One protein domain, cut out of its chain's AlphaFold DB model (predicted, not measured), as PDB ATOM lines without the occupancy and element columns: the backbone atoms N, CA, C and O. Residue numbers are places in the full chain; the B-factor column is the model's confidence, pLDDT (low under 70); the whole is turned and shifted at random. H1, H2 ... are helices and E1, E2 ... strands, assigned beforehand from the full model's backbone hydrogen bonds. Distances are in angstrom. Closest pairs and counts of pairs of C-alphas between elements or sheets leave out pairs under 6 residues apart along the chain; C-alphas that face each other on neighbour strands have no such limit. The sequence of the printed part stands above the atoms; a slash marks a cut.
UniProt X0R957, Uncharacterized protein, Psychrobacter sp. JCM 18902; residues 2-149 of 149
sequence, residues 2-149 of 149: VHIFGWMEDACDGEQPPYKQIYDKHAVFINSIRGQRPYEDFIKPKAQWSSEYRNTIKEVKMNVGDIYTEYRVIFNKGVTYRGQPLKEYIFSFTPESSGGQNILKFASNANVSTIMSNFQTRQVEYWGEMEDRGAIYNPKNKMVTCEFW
ATOM      1  N   VAL A   2      12.192  10.886 -33.811       77.25
ATOM      2  CA  VAL A   2      12.049   9.442 -33.488       77.25
ATOM      3  C   VAL A   2      10.809   8.817 -34.151       77.25
ATOM      4  O   VAL A   2      10.882   7.717 -34.669       77.25
ATOM      5  N   HIS A   3       9.703   9.556 -34.261       84.12
ATOM      6  CA  HIS A   3       8.483   9.128 -34.964       84.12
ATOM      7  C   HIS A   3       8.610   9.016 -36.500       84.12
ATOM      8  O   HIS A   3       7.636   8.622 -37.132       84.12
ATOM      9  N   ILE A   4       9.761   9.380 -37.086       86.38
ATOM     10  CA  ILE A   4      10.066   9.190 -38.517       86.38
ATOM     11  C   ILE A   4      11.217   8.199 -38.685       86.38
ATOM     12  O   ILE A   4      11.167   7.356 -39.557       86.38
ATOM     13  N   PHE A   5      12.271   8.288 -37.875       91.62
ATOM     14  CA  PHE A   5      13.495   7.505 -38.098       91.62
ATOM     15  C   PHE A   5      13.677   6.354 -37.108       91.62
ATOM     16  O   PHE A   5      14.650   5.620 -37.204       91.62
ATOM     17  N   GLY A   6      12.754   6.181 -36.160       90.31
ATOM     18  CA  GLY A   6      12.831   5.134 -35.141       90.31
ATOM     19  C   GLY A   6      12.785   3.720 -35.710       90.31
ATOM     20  O   GLY A   6      13.286   2.815 -35.065       90.31
ATOM     21  N   TRP A   7      12.270   3.514 -36.925       89.81
ATOM     22  CA  TRP A   7      12.339   2.212 -37.593       89.81
ATOM     23  C   TRP A   7      13.786   1.731 -37.794       89.81
ATOM     24  O   TRP A   7      14.037   0.533 -37.776       89.81
ATOM     25  N   MET A   8      14.757   2.650 -37.895       92.94
ATOM     26  CA  MET A   8      16.181   2.309 -38.009       92.94
ATOM     27  C   MET A   8      16.719   1.607 -36.753       92.94
ATOM     28  O   MET A   8      17.741   0.932 -36.819       92.94
ATOM     29  N   GLU A   9      16.047   1.758 -35.608       92.94
ATOM     30  CA  GLU A   9      16.400   1.066 -34.365       92.94
ATOM     31  C   GLU A   9      16.003  -0.417 -34.382       92.94
ATOM     32  O   GLU A   9      16.558  -1.210 -33.624       92.94
ATOM     33  N   ASP A  10      15.095  -0.805 -35.277       89.69
ATOM     34  CA  ASP A  10      14.594  -2.168 -35.448       89.69
ATOM     35  C   ASP A  10      15.418  -2.936 -36.479       89.69
ATOM     36  O   ASP A  10      14.899  -3.357 -37.509       89.69
ATOM     37  N   ALA A  11      16.727  -3.051 -36.241       86.88
ATOM     38  CA  ALA A  11      17.657  -3.724 -37.151       86.88
ATOM     39  C   ALA A  11      17.627  -3.188 -38.598       86.88
ATOM     40  O   ALA A  11      17.936  -3.917 -39.535       86.88
ATOM     41  N   CYS A  12      17.281  -1.906 -38.774       87.38
ATOM     42  CA  CYS A  12      17.079  -1.274 -40.082       87.38
ATOM     43  C   CYS A  12      15.975  -1.903 -40.943       87.38
ATOM     44  O   CYS A  12      15.974  -1.718 -42.156       87.38
ATOM     45  N   ASP A  13      15.036  -2.606 -40.325       81.12
ATOM     46  CA  ASP A  13      13.977  -3.329 -41.022       81.12
ATOM     47  C   ASP A  13      12.617  -2.667 -40.775       81.12
ATOM     48  O   ASP A  13      11.854  -2.367 -41.689       81.12
ATOM     49  N   GLY A  14      12.351  -2.311 -39.515       76.12
ATOM     50  CA  GLY A  14      11.110  -1.642 -39.139       76.12
ATOM     51  C   GLY A  14       9.877  -2.541 -39.221       76.12
ATOM     52  O   GLY A  14       8.765  -2.038 -39.093       76.12
ATOM     53  N   GLU A  15      10.039  -3.847 -39.427       78.62
ATOM     54  CA  GLU A  15       8.933  -4.790 -39.579       78.62
ATOM     55  C   GLU A  15       8.198  -5.077 -38.266       78.62
ATOM     56  O   GLU A  15       7.016  -5.446 -38.286       78.62
ATOM     57  N   GLN A  16       8.842  -4.882 -37.107       78.69
ATOM     58  CA  GLN A  16       8.190  -5.192 -35.841       78.69
ATOM     59  C   GLN A  16       7.026  -4.235 -35.531       78.69
ATOM     60  O   GLN A  16       7.084  -3.041 -35.839       78.69
ATOM     61  N   PRO A  17       5.975  -4.711 -34.833       71.19
ATOM     62  CA  PRO A  17       4.737  -3.960 -34.610       71.19
ATOM     63  C   PRO A  17       4.850  -2.521 -34.055       71.19
ATOM     64  O   PRO A  17       4.018  -1.704 -34.455       71.19
ATOM     65  N   PRO A  18       5.824  -2.135 -33.195       77.75
ATOM     66  CA  PRO A  18       5.975  -0.726 -32.811       77.75
ATOM     67  C   PRO A  18       6.713   0.127 -33.860       77.75
ATOM     68  O   PRO A  18       6.530   1.344 -33.895       77.75
ATOM     69  N   TYR A  19       7.523  -0.487 -34.723       83.06
ATOM     70  CA  TYR A  19       8.367   0.198 -35.702       83.06
ATOM     71  C   TYR A  19       7.734   0.281 -37.088       83.06
ATOM     72  O   TYR A  19       7.984   1.255 -37.796       83.06
ATOM     73  N   LYS A  20       6.815  -0.629 -37.423       85.25
ATOM     74  CA  LYS A  20       6.092  -0.619 -38.701       85.25
ATOM     75  C   LYS A  20       5.327   0.677 -38.930       85.25
ATOM     76  O   LYS A  20       5.458   1.309 -39.970       85.25
ATOM     77  N   GLN A  21       4.622   1.157 -37.907       86.50
ATOM     78  CA  GLN A  21       3.931   2.450 -37.982       86.50
ATOM     79  C   GLN A  21       4.901   3.631 -38.159       86.50
ATOM     80  O   GLN A  21       4.531   4.665 -38.714       86.50
ATOM     81  N   ILE A  22       6.132   3.509 -37.654       87.44
ATOM     82  CA  ILE A  22       7.181   4.520 -37.822       87.44
ATOM     83  C   ILE A  22       7.737   4.457 -39.250       87.44
ATOM     84  O   ILE A  22       7.941   5.504 -39.862       87.44
ATOM     85  N   TYR A  23       7.920   3.255 -39.796       87.38
ATOM     86  CA  TYR A  23       8.327   3.035 -41.180       87.38
ATOM     87  C   TYR A  23       7.280   3.560 -42.179       87.38
ATOM     88  O   TYR A  23       7.616   4.255 -43.132       87.38
ATOM     89  N   ASP A  24       5.988   3.372 -41.910       87.94
ATOM     90  CA  ASP A  24       4.928   3.934 -42.757       87.94
ATOM     91  C   ASP A  24       4.968   5.476 -42.768       87.94
ATOM     92  O   ASP A  24       4.858   6.121 -43.816       87.94
ATOM     93  N   LYS A  25       5.192   6.102 -41.602       90.00
ATOM     94  CA  LYS A  25       5.382   7.562 -41.501       90.00
ATOM     95  C   LYS A  25       6.635   8.029 -42.231       90.00
ATOM     96  O   LYS A  25       6.633   9.103 -42.835       90.00
ATOM     97  N   HIS A  26       7.695   7.233 -42.181       91.31
ATOM     98  CA  HIS A  26       8.917   7.471 -42.933       91.31
ATOM     99  C   HIS A  26       8.673   7.461 -44.442       91.31
ATOM    100  O   HIS A  26       9.061   8.417 -45.115       91.31
ATOM    101  N   ALA A  27       7.946   6.466 -44.953       89.00
ATOM    102  CA  ALA A  27       7.564   6.385 -46.359       89.00
ATOM    103  C   ALA A  27       6.765   7.627 -46.798       89.00
ATOM    104  O   ALA A  27       7.052   8.238 -47.831       89.00
ATOM    105  N   VAL A  28       5.801   8.073 -45.985       90.31
ATOM    106  CA  VAL A  28       5.048   9.314 -46.245       90.31
ATOM    107  C   VAL A  28       5.970  10.538 -46.250       90.31
ATOM    108  O   VAL A  28       5.851  11.401 -47.123       90.31
ATOM    109  N   PHE A  29       6.912  10.615 -45.308       93.00
ATOM    110  CA  PHE A  29       7.884  11.702 -45.230       93.00
ATOM    111  C   PHE A  29       8.743  11.796 -46.499       93.00
ATOM    112  O   PHE A  29       8.754  12.859 -47.131       93.00
ATOM    113  N   ILE A  30       9.395  10.702 -46.915       92.12
ATOM    114  CA  ILE A  30      10.246  10.696 -48.116       92.12
ATOM    115  C   ILE A  30       9.426  10.984 -49.377       92.12
ATOM    116  O   ILE A  30       9.837  11.811 -50.190       92.12
ATOM    117  N   ASN A  31       8.219  10.419 -49.497       91.75
ATOM    118  CA  ASN A  31       7.348  10.612 -50.659       91.75
ATOM    119  C   ASN A  31       6.770  12.029 -50.738       91.75
ATOM    120  O   ASN A  31       6.365  12.469 -51.814       91.75
ATOM    121  N   SER A  32       6.736  12.773 -49.631       93.88
ATOM    122  CA  SER A  32       6.370  14.192 -49.660       93.88
ATOM    123  C   SER A  32       7.487  15.083 -50.222       93.88
ATOM    124  O   SER A  32       7.208  16.158 -50.751       93.88
ATOM    125  N   ILE A  33       8.742  14.631 -50.136       94.44
ATOM    126  CA  ILE A  33       9.935  15.363 -50.584       94.44
ATOM    127  C   ILE A  33      10.322  14.953 -52.004       94.44
ATOM    128  O   ILE A  33      10.594  15.810 -52.842       94.44
ATOM    129  N   ARG A  34      10.348  13.650 -52.274       91.38
ATOM    130  CA  ARG A  34      10.714  13.073 -53.562       91.38
ATOM    131  C   ARG A  34       9.521  13.053 -54.513       91.38
ATOM    132  O   ARG A  34       8.403  12.692 -54.137       91.38
ATOM    133  N   GLY A  35       9.775  13.392 -55.769       88.69
ATOM    134  CA  GLY A  35       8.899  13.110 -56.897       88.69
ATOM    135  C   GLY A  35       9.625  12.283 -57.949       88.69
ATOM    136  O   GLY A  35      10.840  12.381 -58.090       88.69
ATOM    137  N   GLN A  36       8.860  11.480 -58.681       84.25
ATOM    138  CA  GLN A  36       9.351  10.694 -59.804       84.25
ATOM    139  C   GLN A  36       8.450  10.952 -61.012       84.25
ATOM    140  O   GLN A  36       7.221  10.961 -60.901       84.25
ATOM    141  N   ARG A  37       9.074  11.206 -62.156       82.38
ATOM    142  CA  ARG A  37       8.481  11.237 -63.497       82.38
ATOM    143  C   ARG A  37       9.148  10.144 -64.336       82.38
ATOM    144  O   ARG A  37      10.171   9.608 -63.908       82.38
ATOM    145  N   PRO A  38       8.597   9.794 -65.513       77.44
ATOM    146  CA  PRO A  38       9.292   8.900 -66.428       77.44
ATOM    147  C   PRO A  38      10.726   9.396 -66.647       77.44
ATOM    148  O   PRO A  38      10.915  10.506 -67.139       77.44
ATOM    149  N   TYR A  39      11.703   8.579 -66.244       69.00
ATOM    150  CA  TYR A  39      13.143   8.826 -66.401       69.00
ATOM    151  C   TYR A  39      13.734  10.011 -65.614       69.00
ATOM    152  O   TYR A  39      14.878  10.380 -65.865       69.00
ATOM    153  N   GLU A  40      13.003  10.605 -64.663       82.31
ATOM    154  CA  GLU A  40      13.502  11.758 -63.899       82.31
ATOM    155  C   GLU A  40      13.036  11.733 -62.438       82.31
ATOM    156  O   GLU A  40      11.841  11.779 -62.127       82.31
ATOM    157  N   ASP A  41      14.005  11.718 -61.527       87.50
ATOM    158  CA  ASP A  41      13.801  12.009 -60.113       87.50
ATOM    159  C   ASP A  41      13.934  13.517 -59.864       87.50
ATOM    160  O   ASP A  41      14.793  14.186 -60.437       87.50
ATOM    161  N   PHE A  42      13.100  14.068 -58.981       91.12
ATOM    162  CA  PHE A  42      13.166  15.482 -58.616       91.12
ATOM    163  C   PHE A  42      12.738  15.739 -57.168       91.12
ATOM    164  O   PHE A  42      12.005  14.971 -56.542       91.12
ATOM    165  N   ILE A  43      13.140  16.895 -56.640       94.50
ATOM    166  CA  ILE A  43      12.658  17.395 -55.348       94.50
ATOM    167  C   ILE A  43      11.323  18.109 -55.571       94.50
ATOM    168  O   ILE A  43      11.253  19.116 -56.281       94.50
ATOM    169  N   LYS A  44      10.256  17.630 -54.930       95.44
ATOM    170  CA  LYS A  44       8.949  18.296 -54.951       95.44
ATOM    171  C   LYS A  44       9.054  19.719 -54.387       95.44
ATOM    172  O   LYS A  44       9.833  19.957 -53.461       95.44
ATOM    173  N   PRO A  45       8.242  20.675 -54.875       94.88
ATOM    174  CA  PRO A  45       8.191  22.016 -54.305       94.88
ATOM    175  C   PRO A  45       7.918  21.985 -52.800       94.88
ATOM    176  O   PRO A  45       7.074  21.223 -52.336       94.88
ATOM    177  N   LYS A  46       8.548  22.889 -52.039       93.81
ATOM    178  CA  LYS A  46       8.414  22.960 -50.571       93.81
ATOM    179  C   LYS A  46       6.962  23.045 -50.075       93.81
ATOM    180  O   LYS A  46       6.677  22.627 -48.959       93.81
ATOM    181  N   ALA A  47       6.039  23.570 -50.885       93.94
ATOM    182  CA  ALA A  47       4.608  23.613 -50.575       93.94
ATOM    183  C   ALA A  47       3.926  22.232 -50.523       93.94
ATOM    184  O   ALA A  47       2.890  22.109 -49.882       93.94
ATOM    185  N   GLN A  48       4.507  21.222 -51.175       94.12
ATOM    186  CA  GLN A  48       4.001  19.848 -51.225       94.12
ATOM    187  C   GLN A  48       4.621  18.938 -50.155       94.12
ATOM    188  O   GLN A  48       4.159  17.814 -49.970       94.12
ATOM    189  N   TRP A  49       5.661  19.399 -49.453       94.62
ATOM    190  CA  TRP A  49       6.254  18.639 -48.353       94.62
ATOM    191  C   TRP A  49       5.248  18.496 -47.213       94.62
ATOM    192  O   TRP A  49       4.451  19.408 -46.977       94.62
ATOM    193  N   SER A  50       5.330  17.390 -46.469       91.75
ATOM    194  CA  SER A  50       4.460  17.150 -45.315       91.75
ATOM    195  C   SER A  50       4.490  18.347 -44.361       91.75
ATOM    196  O   SER A  50       5.557  18.751 -43.887       91.75
ATOM    197  N   SER A  51       3.319  18.926 -44.088       90.38
ATOM    198  CA  SER A  51       3.169  20.114 -43.239       90.38
ATOM    199  C   SER A  51       3.709  19.888 -41.828       90.38
ATOM    200  O   SER A  51       4.257  20.817 -41.236       90.38
ATOM    201  N   GLU A  52       3.638  18.648 -41.342       89.75
ATOM    202  CA  GLU A  52       4.177  18.218 -40.051       89.75
ATOM    203  C   GLU A  52       5.691  18.471 -39.943       89.75
ATOM    204  O   GLU A  52       6.189  18.874 -38.892       89.75
ATOM    205  N   TYR A  53       6.433  18.306 -41.044       88.94
ATOM    206  CA  TYR A  53       7.900  18.314 -41.030       88.94
ATOM    207  C   TYR A  53       8.522  19.455 -41.824       88.94
ATOM    208  O   TYR A  53       9.678  19.809 -41.584       88.94
ATOM    209  N   ARG A  54       7.772  20.089 -42.730       91.88
ATOM    210  CA  ARG A  54       8.249  21.146 -43.636       91.88
ATOM    211  C   ARG A  54       9.004  22.268 -42.917       91.88
ATOM    212  O   ARG A  54       9.993  22.769 -43.450       91.88
ATOM    213  N   ASN A  55       8.560  22.658 -41.721       92.94
ATOM    214  CA  ASN A  55       9.180  23.736 -40.939       92.94
ATOM    215  C   ASN A  55      10.468  23.308 -40.220       92.94
ATOM    216  O   ASN A  55      11.256  24.156 -39.807       92.94
ATOM    217  N   THR A  56      10.718  22.006 -40.095       93.88
ATOM    218  CA  THR A  56      11.972  21.469 -39.549       93.88
ATOM    219  C   THR A  56      13.064  21.360 -40.613       93.88
ATOM    220  O   THR A  56      14.243  21.278 -40.272       93.88
ATOM    221  N   ILE A  57      12.691  21.403 -41.896       96.31
ATOM    222  CA  ILE A  57      13.596  21.262 -43.035       96.31
ATOM    223  C   ILE A  57      14.053  22.644 -43.508       96.31
ATOM    224  O   ILE A  57      13.254  23.502 -43.912       96.31
ATOM    225  N   LYS A  58      15.370  22.840 -43.498       96.56
ATOM    226  CA  LYS A  58      16.020  24.030 -44.040       96.56
ATOM    227  C   LYS A  58      16.010  23.987 -45.564       96.56
ATOM    228  O   LYS A  58      15.459  24.877 -46.206       96.56
ATOM    229  N   GLU A  59      16.602  22.936 -46.117       96.69
ATOM    230  CA  GLU A  59      16.766  22.711 -47.550       96.69
ATOM    231  C   GLU A  59      16.829  21.206 -47.839       96.69
ATOM    232  O   GLU A  59      17.132  20.408 -46.951       96.69
ATOM    233  N   VAL A  60      16.554  20.829 -49.085       96.94
ATOM    234  CA  VAL A  60      16.783  19.474 -49.594       96.94
ATOM    235  C   VAL A  60      17.701  19.600 -50.798       96.94
ATOM    236  O   VAL A  60      17.502  20.487 -51.629       96.94
ATOM    237  N   LYS A  61      18.712  18.738 -50.876       96.19
ATOM    238  CA  LYS A  61      19.595  18.611 -52.040       96.19
ATOM    239  C   LYS A  61      19.423  17.230 -52.643       96.19
ATOM    240  O   LYS A  61      19.148  16.282 -51.917       96.19
ATOM    241  N   MET A  62      19.587  17.145 -53.951       94.00
ATOM    242  CA  MET A  62      19.523  15.902 -54.702       94.00
ATOM    243  C   MET A  62      20.811  15.774 -55.499       94.00
ATOM    244  O   MET A  62      21.269  16.759 -56.082       94.00
ATOM    245  N   ASN A  63      21.394  14.584 -55.482       90.06
ATOM    246  CA  ASN A  63      22.535  14.231 -56.302       90.06
ATOM    247  C   ASN A  63      22.164  13.000 -57.126       90.06
ATOM    248  O   ASN A  63      21.835  11.958 -56.561       90.06
ATOM    249  N   VAL A  64      22.185  13.141 -58.447       81.94
ATOM    250  CA  VAL A  64      21.917  12.039 -59.371       81.94
ATOM    251  C   VAL A  64      23.267  11.415 -59.699       81.94
ATOM    252  O   VAL A  64      24.076  12.032 -60.388       81.94
ATOM    253  N   GLY A  65      23.543  10.248 -59.123       72.50
ATOM    254  CA  GLY A  65      24.714   9.445 -59.463       72.50
ATOM    255  C   GLY A  65      24.393   8.418 -60.548       72.50
ATOM    256  O   GLY A  65      23.232   8.205 -60.882       72.50
ATOM    257  N   ASP A  66      25.426   7.739 -61.046       65.94
ATOM    258  CA  ASP A  66      25.287   6.734 -62.112       65.94
ATOM    259  C   ASP A  66      24.443   5.513 -61.696       65.94
ATOM    260  O   ASP A  66      23.835   4.868 -62.545       65.94
ATOM    261  N   ILE A  67      24.405   5.187 -60.396       69.19
ATOM    262  CA  ILE A  67      23.724   3.991 -59.854       69.19
ATOM    263  C   ILE A  67      22.602   4.358 -58.868       69.19
ATOM    264  O   ILE A  67      21.596   3.659 -58.777       69.19
ATOM    265  N   TYR A  68      22.741   5.469 -58.140       76.38
ATOM    266  CA  TYR A  68      21.809   5.873 -57.087       76.38
ATOM    267  C   TYR A  68      21.412   7.338 -57.237       76.38
ATOM    268  O   TYR A  68      22.271   8.199 -57.449       76.38
ATOM    269  N   THR A  69      20.134   7.636 -56.997       86.75
ATOM    270  CA  THR A  69      19.703   9.007 -56.709       86.75
ATOM    271  C   THR A  69      19.744   9.221 -55.197       86.75
ATOM    272  O   THR A  69      19.046   8.545 -54.442       86.75
ATOM    273  N   GLU A  70      20.556  10.172 -54.737       91.81
ATOM    274  CA  GLU A  70      20.694  10.533 -53.324       91.81
ATOM    275  C   GLU A  70      19.910  11.810 -53.005       91.81
ATOM    276  O   GLU A  70      20.039  12.831 -53.683       91.81
ATOM    277  N   TYR A  71      19.151  11.780 -51.912       94.06
ATOM    278  CA  TYR A  71      18.472  12.928 -51.331       94.06
ATOM    279  C   TYR A  71      19.058  13.243 -49.965       94.06
ATOM    280  O   TYR A  71      19.172  12.388 -49.090       94.06
ATOM    281  N   ARG A  72      19.375  14.516 -49.762       96.81
ATOM    282  CA  ARG A  72      19.965  15.056 -48.542       96.81
ATOM    283  C   ARG A  72      19.018  16.073 -47.933       96.81
ATOM    284  O   ARG A  72      18.927  17.210 -48.400       96.81
ATOM    285  N   VAL A  73      18.302  15.669 -46.890       97.12
ATOM    286  CA  VAL A  73      17.378  16.524 -46.143       97.12
ATOM    287  C   VAL A  73      18.142  17.214 -45.023       97.12
ATOM    288  O   VAL A  73      18.559  16.578 -44.057       97.12
ATOM    289  N   ILE A  74      18.331  18.526 -45.143       97.94
ATOM    290  CA  ILE A  74      19.098  19.329 -44.188       97.94
ATOM    291  C   ILE A  74      18.128  20.007 -43.226       97.94
ATOM    292  O   ILE A  74      17.230  20.748 -43.636       97.94
ATOM    293  N   PHE A  75      18.323  19.783 -41.930       97.50
ATOM    294  CA  PHE A  75      17.423  20.280 -40.895       97.50
ATOM    295  C   PHE A  75      17.801  21.676 -40.387       97.50
ATOM    296  O   PHE A  75      18.948  22.126 -40.463       97.50
ATOM    297  N   ASN A  76      16.804  22.373 -39.847       96.62
ATOM    298  CA  ASN A  76      16.993  23.597 -39.080       96.62
ATOM    299  C   ASN A  76      17.714  23.308 -37.752       96.62
ATOM    300  O   ASN A  76      17.708  22.187 -37.237       96.62
ATOM    301  N   LYS A  77      18.329  24.343 -37.166       94.00
ATOM    302  CA  LYS A  77      18.933  24.233 -35.830       94.00
ATOM    303  C   LYS A  77      17.870  23.819 -34.802       94.00
ATOM    304  O   LYS A  77      16.741  24.289 -34.867       94.00
ATOM    305  N   GLY A  78      18.256  22.975 -33.845       92.56
ATOM    306  CA  GLY A  78      17.381  22.517 -32.758       92.56
ATOM    307  C   GLY A  78      16.620  21.220 -33.043       92.56
ATOM    308  O   GLY A  78      16.014  20.669 -32.129       92.56
ATOM    309  N   VAL A  79      16.684  20.685 -34.265       96.38
ATOM    310  CA  VAL A  79      16.150  19.352 -34.563       96.38
ATOM    311  C   VAL A  79      17.003  18.281 -33.881       96.38
ATOM    312  O   VAL A  79      18.232  18.291 -33.974       96.38
ATOM    313  N   THR A  80      16.348  17.343 -33.196       97.00
ATOM    314  CA  THR A  80      17.017  16.270 -32.451       97.00
ATOM    315  C   THR A  80      16.424  14.895 -32.744       97.00
ATOM    316  O   THR A  80      15.245  14.752 -33.084       97.00
ATOM    317  N   TYR A  81      17.253  13.868 -32.570       96.44
ATOM    318  CA  TYR A  81      16.879  12.459 -32.555       96.44
ATOM    319  C   TYR A  81      17.398  11.828 -31.260       96.44
ATOM    320  O   TYR A  81      18.586  11.944 -30.967       96.44
ATOM    321  N   ARG A  82      16.511  11.222 -30.452       95.44
ATOM    322  CA  ARG A  82      16.842  10.702 -29.106       95.44
ATOM    323  C   ARG A  82      17.637  11.721 -28.253       95.44
ATOM    324  O   ARG A  82      18.592  11.378 -27.568       95.44
ATOM    325  N   GLY A  83      17.278  13.008 -28.349       95.56
ATOM    326  CA  GLY A  83      17.952  14.112 -27.646       95.56
ATOM    327  C   GLY A  83      19.273  14.589 -28.267       95.56
ATOM    328  O   GLY A  83      19.784  15.632 -27.868       95.56
ATOM    329  N   GLN A  84      19.804  13.896 -29.276       97.44
ATOM    330  CA  GLN A  84      21.044  14.270 -29.955       97.44
ATOM    331  C   GLN A  84      20.767  15.195 -31.151       97.44
ATOM    332  O   GLN A  84      19.847  14.914 -31.925       97.44
ATOM    333  N   PRO A  85      21.539  16.283 -31.345       97.38
ATOM    334  CA  PRO A  85      21.360  17.193 -32.474       97.38
ATOM    335  C   PRO A  85      21.510  16.489 -33.829       97.38
ATOM    336  O   PRO A  85      22.581  15.973 -34.160       97.38
ATOM    337  N   LEU A  86      20.449  16.513 -34.635       97.81
ATOM    338  CA  LEU A  86      20.416  15.912 -35.967       97.81
ATOM    339  C   LEU A  86      20.591  17.010 -37.018       97.81
ATOM    340  O   LEU A  86      19.853  17.994 -37.034       97.81
ATOM    341  N   LYS A  87      21.587  16.851 -37.892       97.62
ATOM    342  CA  LYS A  87      21.920  17.851 -38.913       97.62
ATOM    343  C   LYS A  87      21.245  17.538 -40.238       97.62
ATOM    344  O   LYS A  87      20.782  18.441 -40.931       97.62
ATOM    345  N   GLU A  88      21.255  16.268 -40.603       97.44
ATOM    346  CA  GLU A  88      20.915  15.840 -41.945       97.44
ATOM    347  C   GLU A  88      20.430  14.394 -41.925       97.44
ATOM    348  O   GLU A  88      20.906  13.574 -41.138       97.44
ATOM    349  N   TYR A  89      19.475  14.109 -42.796       97.31
ATOM    350  CA  TYR A  89      19.039  12.764 -43.115       97.31
ATOM    351  C   TYR A  89      19.275  12.524 -44.605       97.31
ATOM    352  O   TYR A  89      18.911  13.365 -45.431       97.31
ATOM    353  N   ILE A  90      19.933  11.416 -44.930       95.25
ATOM    354  CA  ILE A  90      20.306  11.054 -46.297       95.25
ATOM    355  C   ILE A  90      19.570   9.772 -46.646       95.25
ATOM    356  O   ILE A  90      19.601   8.825 -45.863       95.25
ATOM    357  N   PHE A  91      18.920   9.750 -47.802       92.62
ATOM    358  CA  PHE A  91      18.355   8.530 -48.352       92.62
ATOM    359  C   PHE A  91      18.701   8.401 -49.825       92.62
ATOM    360  O   PHE A  91      18.588   9.368 -50.581       92.62
ATOM    361  N   SER A  92      19.132   7.213 -50.218       89.25
ATOM    362  CA  SER A  92      19.432   6.858 -51.597       89.25
ATOM    363  C   SER A  92      18.608   5.654 -52.022       89.25
ATOM    364  O   SER A  92      18.258   4.805 -51.202       89.25
ATOM    365  N   PHE A  93      18.283   5.600 -53.307       78.62
ATOM    366  CA  PHE A  93      17.580   4.478 -53.913       78.62
ATOM    367  C   PHE A  93      18.103   4.247 -55.328       78.62
ATOM    368  O   PHE A  93      18.460   5.188 -56.045       78.62
ATOM    369  N   THR A  94      18.137   2.982 -55.721       70.94
ATOM    370  CA  THR A  94      18.283   2.544 -57.111       70.94
ATOM    371  C   THR A  94      16.922   2.610 -57.805       70.94
ATOM    372  O   THR A  94      15.955   2.057 -57.283       70.94
ATOM    373  N   PRO A  95      16.799   3.242 -58.984       57.72
ATOM    374  CA  PRO A  95      15.538   3.265 -59.732       57.72
ATOM    375  C   PRO A  95      14.998   1.870 -60.093       57.72
ATOM    376  O   PRO A  95      13.790   1.710 -60.252       57.72
ATOM    377  N   GLU A  96      15.886   0.875 -60.214       53.94
ATOM    378  CA  GLU A  96      15.584  -0.473 -60.720       53.94
ATOM    379  C   GLU A  96      15.633  -1.583 -59.654       53.94
ATOM    380  O   GLU A  96      15.300  -2.727 -59.955       53.94
ATOM    381  N   SER A  97      16.026  -1.287 -58.409       51.81
ATOM    382  CA  SER A  97      16.102  -2.303 -57.349       51.81
ATOM    383  C   SER A  97      15.736  -1.760 -55.969       51.81
ATOM    384  O   SER A  97      15.768  -0.554 -55.726       51.81
ATOM    385  N   SER A  98      15.416  -2.680 -55.055       50.59
ATOM    386  CA  SER A  98      15.148  -2.449 -53.628       50.59
ATOM    387  C   SER A  98      16.362  -1.934 -52.834       50.59
ATOM    388  O   SER A  98      16.235  -1.694 -51.634       50.59
ATOM    389  N   GLY A  99      17.533  -1.815 -53.472       59.12
ATOM    390  CA  GLY A  99      18.780  -1.402 -52.839       59.12
ATOM    391  C   GLY A  99      18.813   0.088 -52.496       59.12
ATOM    392  O   GLY A  99      18.245   0.941 -53.187       59.12
ATOM    393  N   GLY A 100      19.489   0.428 -51.402       77.81
ATOM    394  CA  GLY A 100      19.584   1.815 -50.960       77.81
ATOM    395  C   GLY A 100      20.263   1.990 -49.612       77.81
ATOM    396  O   GLY A 100      20.671   1.037 -48.950       77.81
ATOM    397  N   GLN A 101      20.378   3.242 -49.186       88.81
ATOM    398  CA  GLN A 101      20.993   3.588 -47.911       88.81
ATOM    399  C   GLN A 101      20.181   4.664 -47.208       88.81
ATOM    400  O   GLN A 101      19.667   5.590 -47.830       88.81
ATOM    401  N   ASN A 102      20.090   4.553 -45.889       92.50
ATOM    402  CA  ASN A 102      19.448   5.527 -45.021       92.50
ATOM    403  C   ASN A 102      20.441   5.951 -43.939       92.50
ATOM    404  O   ASN A 102      20.919   5.117 -43.176       92.50
ATOM    405  N   ILE A 103      20.759   7.243 -43.856       95.88
ATOM    406  CA  ILE A 103      21.788   7.758 -42.947       95.88
ATOM    407  C   ILE A 103      21.229   8.882 -42.085       95.88
ATOM    408  O   ILE A 103      20.766   9.907 -42.590       95.88
ATOM    409  N   LEU A 104      21.374   8.746 -40.769       97.62
ATOM    410  CA  LEU A 104      21.234   9.842 -39.817       97.62
ATOM    411  C   LEU A 104      22.601  10.470 -39.570       97.62
ATOM    412  O   LEU A 104      23.486   9.859 -38.971       97.62
ATOM    413  N   LYS A 105      22.771  11.719 -40.003       98.00
ATOM    414  CA  LYS A 105      23.991  12.490 -39.778       98.00
ATOM    415  C   LYS A 105      23.775  13.509 -38.672       98.00
ATOM    416  O   LYS A 105      23.018  14.478 -38.806       98.00
ATOM    417  N   PHE A 106      24.493  13.312 -37.580       98.00
ATOM    418  CA  PHE A 106      24.396  14.146 -36.395       98.00
ATOM    419  C   PHE A 106      25.340  15.354 -36.476       98.00
ATOM    420  O   PHE A 106      26.277  15.403 -37.278       98.00
ATOM    421  N   ALA A 107      25.067  16.381 -35.670       96.94
ATOM    422  CA  ALA A 107      25.974  17.516 -35.546       96.94
ATOM    423  C   ALA A 107      27.270  17.106 -34.826       96.94
ATOM    424  O   ALA A 107      27.308  16.128 -34.084       96.94
ATOM    425  N   SER A 108      28.344  17.876 -35.011       95.00
ATOM    426  CA  SER A 108      29.665  17.545 -34.454       95.00
ATOM    427  C   SER A 108      29.692  17.487 -32.923       95.00
ATOM    428  O   SER A 108      30.483  16.737 -32.359       95.00
ATOM    429  N   ASN A 109      28.816  18.243 -32.256       94.81
ATOM    430  CA  ASN A 109      28.666  18.259 -30.802       94.81
ATOM    431  C   ASN A 109      27.718  17.170 -30.260       94.81
ATOM    432  O   ASN A 109      27.465  17.142 -29.059       94.81
ATOM    433  N   ALA A 110      27.172  16.297 -31.111       96.50
ATOM    434  CA  ALA A 110      26.307  15.209 -30.678       96.50
ATOM    435  C   ALA A 110      27.105  14.067 -30.028       96.50
ATOM    436  O   ALA A 110      28.134  13.610 -30.542       96.50
ATOM    437  N   ASN A 111      26.570  13.541 -28.928       95.94
ATOM    438  CA  ASN A 111      27.090  12.370 -28.237       95.94
ATOM    439  C   ASN A 111      26.339  11.101 -28.675       95.94
ATOM    440  O   ASN A 111      25.562  10.516 -27.920       95.94
ATOM    441  N   VAL A 112      26.545  10.695 -29.933       96.19
ATOM    442  CA  VAL A 112      25.785   9.608 -30.583       96.19
ATOM    443  C   VAL A 112      25.954   8.253 -29.880       96.19
ATOM    444  O   VAL A 112      25.018   7.463 -29.863       96.19
ATOM    445  N   SER A 113      27.081   7.991 -29.210       94.31
ATOM    446  CA  SER A 113      27.271   6.733 -28.468       94.31
ATOM    447  C   SER A 113      26.219   6.515 -27.374       94.31
ATOM    448  O   SER A 113      25.859   5.374 -27.110       94.31
ATOM    449  N   THR A 114      25.666   7.587 -26.792       95.38
ATOM    450  CA  THR A 114      24.621   7.497 -25.752       95.38
ATOM    451  C   THR A 114      23.290   6.953 -26.258       95.38
ATOM    452  O   THR A 114      22.464   6.534 -25.453       95.38
ATOM    453  N   ILE A 115      23.071   6.959 -27.575       95.50
ATOM    454  CA  ILE A 115      21.822   6.499 -28.185       95.50
ATOM    455  C   ILE A 115      21.989   5.186 -28.950       95.50
ATOM    456  O   ILE A 115      20.980   4.612 -29.348       95.50
ATOM    457  N   MET A 116      23.220   4.687 -29.114       94.44
ATOM    458  CA  MET A 116      23.487   3.469 -29.889       94.44
ATOM    459  C   MET A 116      22.866   2.214 -29.281       94.44
ATOM    460  O   MET A 116      22.507   1.316 -30.025       94.44
ATOM    461  N   SER A 117      22.648   2.176 -27.965       94.12
ATOM    462  CA  SER A 117      21.952   1.064 -27.303       94.12
ATOM    463  C   SER A 117      20.483   0.908 -27.717       94.12
ATOM    464  O   SER A 117      19.892  -0.128 -27.431       94.12
ATOM    465  N   ASN A 118      19.884   1.910 -28.374       93.62
ATOM    466  CA  ASN A 118      18.538   1.778 -28.936       93.62
ATOM    467  C   ASN A 118      18.547   1.035 -30.279       93.62
ATOM    468  O   ASN A 118      17.519   0.488 -30.653       93.62
ATOM    469  N   PHE A 119      19.673   1.020 -31.000       93.31
ATOM    470  CA  PHE A 119      19.772   0.404 -32.319       93.31
ATOM    471  C   PHE A 119      20.098  -1.079 -32.175       93.31
ATOM    472  O   PHE A 119      21.174  -1.446 -31.709       93.31
ATOM    473  N   GLN A 120      19.141  -1.920 -32.550       92.06
ATOM    474  CA  GLN A 120      19.276  -3.366 -32.476       92.06
ATOM    475  C   GLN A 120      19.991  -3.917 -33.710       92.06
ATOM    476  O   GLN A 120      19.931  -3.334 -34.793       92.06
ATOM    477  N   THR A 121      20.605  -5.084 -33.534       89.88
ATOM    478  CA  THR A 121      21.126  -5.926 -34.612       89.88
ATOM    479  C   THR A 121      20.411  -7.270 -34.551       89.88
ATOM    480  O   THR A 121      20.135  -7.768 -33.456       89.88
ATOM    481  N   ARG A 122      20.087  -7.851 -35.706       86.31
ATOM    482  CA  ARG A 122      19.461  -9.173 -35.819       86.31
ATOM    483  C   ARG A 122      20.096  -9.976 -36.928       86.31
ATOM    484  O   ARG A 122      20.519  -9.408 -37.924       86.31
ATOM    485  N   GLN A 123      20.065 -11.291 -36.767       86.19
ATOM    486  CA  GLN A 123      20.346 -12.183 -37.875       86.19
ATOM    487  C   GLN A 123      19.099 -12.302 -38.746       86.19
ATOM    488  O   GLN A 123      18.022 -12.622 -38.236       86.19
ATOM    489  N   VAL A 124      19.252 -12.046 -40.035       80.00
ATOM    490  CA  VAL A 124      18.210 -12.232 -41.043       80.00
ATOM    491  C   VAL A 124      18.723 -13.179 -42.115       80.00
ATOM    492  O   VAL A 124      19.907 -13.168 -42.441       80.00
ATOM    493  N   GLU A 125      17.835 -14.015 -42.641       77.81
ATOM    494  CA  GLU A 125      18.167 -14.868 -43.777       77.81
ATOM    495  C   GLU A 125      18.141 -14.022 -45.055       77.81
ATOM    496  O   GLU A 125      17.114 -13.438 -45.410       77.81
ATOM    497  N   TYR A 126      19.271 -13.955 -45.749       69.75
ATOM    498  CA  TYR A 126      19.416 -13.282 -47.032       69.75
ATOM    499  C   TYR A 126      20.107 -14.240 -48.004       69.75
ATOM    500  O   TYR A 126      21.192 -14.741 -47.735       69.75
ATOM    501  N   TRP A 127      19.439 -14.563 -49.117       72.25
ATOM    502  CA  TRP A 127      19.939 -15.506 -50.135       72.25
ATOM    503  C   TRP A 127      20.389 -16.884 -49.598       72.25
ATOM    504  O   TRP A 127      21.221 -17.550 -50.210       72.25
ATOM    505  N   GLY A 128      19.797 -17.345 -48.492       80.50
ATOM    506  CA  GLY A 128      20.116 -18.633 -47.865       80.50
ATOM    507  C   GLY A 128      21.289 -18.593 -46.879       80.50
ATOM    508  O   GLY A 128      21.663 -19.640 -46.350       80.50
ATOM    509  N   GLU A 129      21.852 -17.413 -46.604       83.12
ATOM    510  CA  GLU A 129      22.839 -17.187 -45.544       83.12
ATOM    511  C   GLU A 129      22.248 -16.317 -44.428       83.12
ATOM    512  O   GLU A 129      21.351 -15.506 -44.654       83.12
ATOM    513  N   MET A 130      22.731 -16.499 -43.197       86.12
ATOM    514  CA  MET A 130      22.346 -15.650 -42.069       86.12
ATOM    515  C   MET A 130      23.306 -14.467 -41.983       86.12
ATOM    516  O   MET A 130      24.498 -14.656 -41.733       86.12
ATOM    517  N   GLU A 131      22.782 -13.255 -42.131       84.31
ATOM    518  CA  GLU A 131      23.552 -12.015 -42.057       84.31
ATOM    519  C   GLU A 131      23.087 -11.138 -40.894       84.31
ATOM    520  O   GLU A 131      21.894 -11.039 -40.598       84.31
ATOM    521  N   ASP A 132      24.032 -10.459 -40.244       85.81
ATOM    522  CA  ASP A 132      23.719  -9.458 -39.227       85.81
ATOM    523  C   ASP A 132      23.220  -8.170 -39.905       85.81
ATOM    524  O   ASP A 132      23.995  -7.423 -40.506       85.81
ATOM    525  N   ARG A 133      21.929  -7.860 -39.754       85.94
ATOM    526  CA  ARG A 133      21.355  -6.557 -40.112       85.94
ATOM    527  C   ARG A 133      21.199  -5.661 -38.899       85.94
ATOM    528  O   ARG A 133      20.731  -6.072 -37.838       85.94
ATOM    529  N   GLY A 134      21.591  -4.407 -39.066       90.69
ATOM    530  CA  GLY A 134      21.495  -3.380 -38.043       90.69
ATOM    531  C   GLY A 134      22.182  -2.096 -38.469       90.69
ATOM    532  O   GLY A 134      22.907  -2.050 -39.465       90.69
ATOM    533  N   ALA A 135      21.945  -1.032 -37.708       93.25
ATOM    534  CA  ALA A 135      22.518   0.261 -38.031       93.25
ATOM    535  C   ALA A 135      24.000   0.322 -37.636       93.25
ATOM    536  O   ALA A 135      24.371   0.016 -36.501       93.25
ATOM    537  N   ILE A 136      24.850   0.791 -38.546       93.94
ATOM    538  CA  ILE A 136      26.290   0.939 -38.320       93.94
ATOM    539  C   ILE A 136      26.593   2.381 -37.926       93.94
ATOM    540  O   ILE A 136      26.203   3.327 -38.612       93.94
ATOM    541  N   TYR A 137      27.328   2.567 -36.827       95.19
ATOM    542  CA  TYR A 137      27.764   3.887 -36.377       95.19
ATOM    543  C   TYR A 137      29.212   4.181 -36.764       95.19
ATOM    544  O   TYR A 137      30.141   3.486 -36.356       95.19
ATOM    545  N   ASN A 138      29.414   5.289 -37.475       95.38
ATOM    546  CA  ASN A 138      30.729   5.843 -37.759       95.38
ATOM    547  C   ASN A 138      31.017   7.057 -36.847       95.38
ATOM    548  O   ASN A 138      30.449   8.143 -37.032       95.38
ATOM    549  N   PRO A 139      31.941   6.930 -35.873       92.62
ATOM    550  CA  PRO A 139      32.234   8.002 -34.927       92.62
ATOM    551  C   PRO A 139      32.998   9.183 -35.533       92.62
ATOM    552  O   PRO A 139      32.912  10.283 -34.982       92.62
ATOM    553  N   LYS A 140      33.718   8.986 -36.649       92.75
ATOM    554  CA  LYS A 140      34.531  10.040 -37.281       92.75
ATOM    555  C   LYS A 140      33.659  11.143 -37.874       92.75
ATOM    556  O   LYS A 140      33.997  12.317 -37.775       92.75
ATOM    557  N   ASN A 141      32.537  10.767 -38.480       93.31
ATOM    558  CA  ASN A 141      31.618  11.683 -39.161       93.31
ATOM    559  C   ASN A 141      30.233  11.769 -38.494       93.31
ATOM    560  O   ASN A 141      29.373  12.494 -38.995       93.31
ATOM    561  N   LYS A 142      30.043  11.083 -37.356       96.00
ATOM    562  CA  LYS A 142      28.807  11.061 -36.559       96.00
ATOM    563  C   LYS A 142      27.601  10.611 -37.386       96.00
ATOM    564  O   LYS A 142      26.566  11.277 -37.392       96.00
ATOM    565  N   MET A 143      27.757   9.500 -38.102       97.19
ATOM    566  CA  MET A 143      26.716   8.926 -38.955       97.19
ATOM    567  C   MET A 143      26.235   7.590 -38.412       97.19
ATOM    568  O   MET A 143      27.054   6.771 -38.005       97.19
ATOM    569  N   VAL A 144      24.921   7.387 -38.425       96.81
ATOM    570  CA  VAL A 144      24.280   6.086 -38.214       96.81
ATOM    571  C   VAL A 144      23.640   5.672 -39.530       96.81
ATOM    572  O   VAL A 144      22.814   6.416 -40.058       96.81
ATOM    573  N   THR A 145      24.045   4.523 -40.052       95.06
ATOM    574  CA  THR A 145      23.754   4.077 -41.415       95.06
ATOM    575  C   THR A 145      22.988   2.762 -41.399       95.06
ATOM    576  O   THR A 145      23.419   1.813 -40.755       95.06
ATOM    577  N   CYS A 146      21.892   2.706 -42.148       91.06
ATOM    578  CA  CYS A 146      21.172   1.495 -42.515       91.06
ATOM    579  C   CYS A 146      21.385   1.231 -44.008       91.06
ATOM    580  O   CYS A 146      21.002   2.066 -44.834       91.06
ATOM    581  N   GLU A 147      21.998   0.100 -44.341       83.06
ATOM    582  CA  GLU A 147      22.234  -0.350 -45.716       83.06
ATOM    583  C   GLU A 147      21.223  -1.432 -46.092       83.06
ATOM    584  O   GLU A 147      20.980  -2.365 -45.327       83.06
ATOM    585  N   PHE A 148      20.614  -1.268 -47.264       70.44
ATOM    586  CA  PHE A 148      19.708  -2.233 -47.867       70.44
ATOM    587  C   PHE A 148      20.428  -2.844 -49.064       70.44
ATOM    588  O   PHE A 148      20.584  -2.188 -50.097       70.44
ATOM    589  N   TRP A 149      20.904  -4.071 -48.865       56.56
ATOM    590  CA  TRP A 149      21.465  -4.955 -49.886       56.56
ATOM    591  C   TRP A 149      20.369  -5.802 -50.517       56.56
ATOM    592  O   TRP A 149      19.400  -6.129 -49.784       56.56
TER     593      TRP A 149
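This is residues 2 to 149 of the 149 residues of an uncharacterized protein of Psychrobacter sp. JCM 18902 (UniProt X0R957). A twisted wall of six antiparallel strands makes the body; H1 and H2 lie along one side of it and only graze it, the hairpin E1-E2 lies beyond its E3 edge, and the hairpin E7-E8 lies toward its E9 edge, E8 running on into E9. H4 is at the sheet's level, beside the first residue of E5, Gln 84, the last residue of E6, Phe 106, and Tyr 137 of E9. The 148 printed residues hold four named helices and ten named strands, in the order H1 H2 E1 E2 H3 E3 E4 E5 E6 H4 E7 E8 E9 E10, a mixed class. The large sheet runs E3 E4 E5 E6 E10 E9; the whole is compact, with a radius of gyration of the C-alphas of 15.3 A and spans of 40 by 37 by 31 A.

Start at H1, residues 2 to 9, which touches H2, residues 17 to 33, at a steep tilt of 62 degrees, opposite ways; their closest C-alphas are Trp 7 and Tyr 19, 4.8 A apart. Next comes the hairpin of E1, residues 34 to 37, and E2, residues 40 to 43, with N 35 and O 42 at 2.8 A. H3, residues 51 to 54, is close to H2 but not clearly touching, C-alphas 29 and 53 being closest at 7.8 A. Then E3, residues 57 to 64, E4, residues 69 to 75, E5, residues 84 to 94, and E6, residues 97 to 106, form a meander, each strand the antiparallel neighbour of the one before: look at N 61 and O 72, 2.9 A, N 71 and O 91, 2.8 A, and N 103 and O 90, 2.8 A. C-alphas 43 and 62, 7.1 A apart, are the closest of E2 and E3. H4, residues 112 to 118, is close to H1 but not clearly touching, C-alphas 9 and 118 being closest at 5.9 A. E7, residues 121 to 126, and E8, residues 129 to 134, are a hairpin, N 126 and O 129 at 2.8 A. E8 runs on at 50 degrees into E9, residues 136 to 138, the antiparallel neighbour of E10, residues 143 to 148, with N 136 and O 145 at 2.8 A; E10 is also antiparallel to E6, N 146 and O 102 at 2.8 A. O i to N i+4 pairs within hydrogen-bond range are 1 of 4 in H1, 11 of 13 in H2 and 1 of 3 in H4, with O i to N i+3 pairs 2 of 5 in H1 and 3 of 4 in H4; H3 is too short for an O i to N i+4 pair.

Find C-alpha 2 at (12.049, 9.442, -33.488), where H1 begins. H2 is 25.6 A long from first to last C-alpha. E5, 29.7 A, begins at C-alpha 84, (21.044, 14.270, -29.955), and bends by 59 degrees at residue 87; E6 is 27.9 A long. E10 ends at C-alpha 148, (19.708, -2.233, -47.867).

The two farthest C-alphas, Ala 47 and Gly 128, are 45.1 A apart. The printed part has no cut and no long link. Mean pLDDT of the printed part is 88.2; residues 39, 66 to 67, 95 to 99, 126 and 149 are under 70.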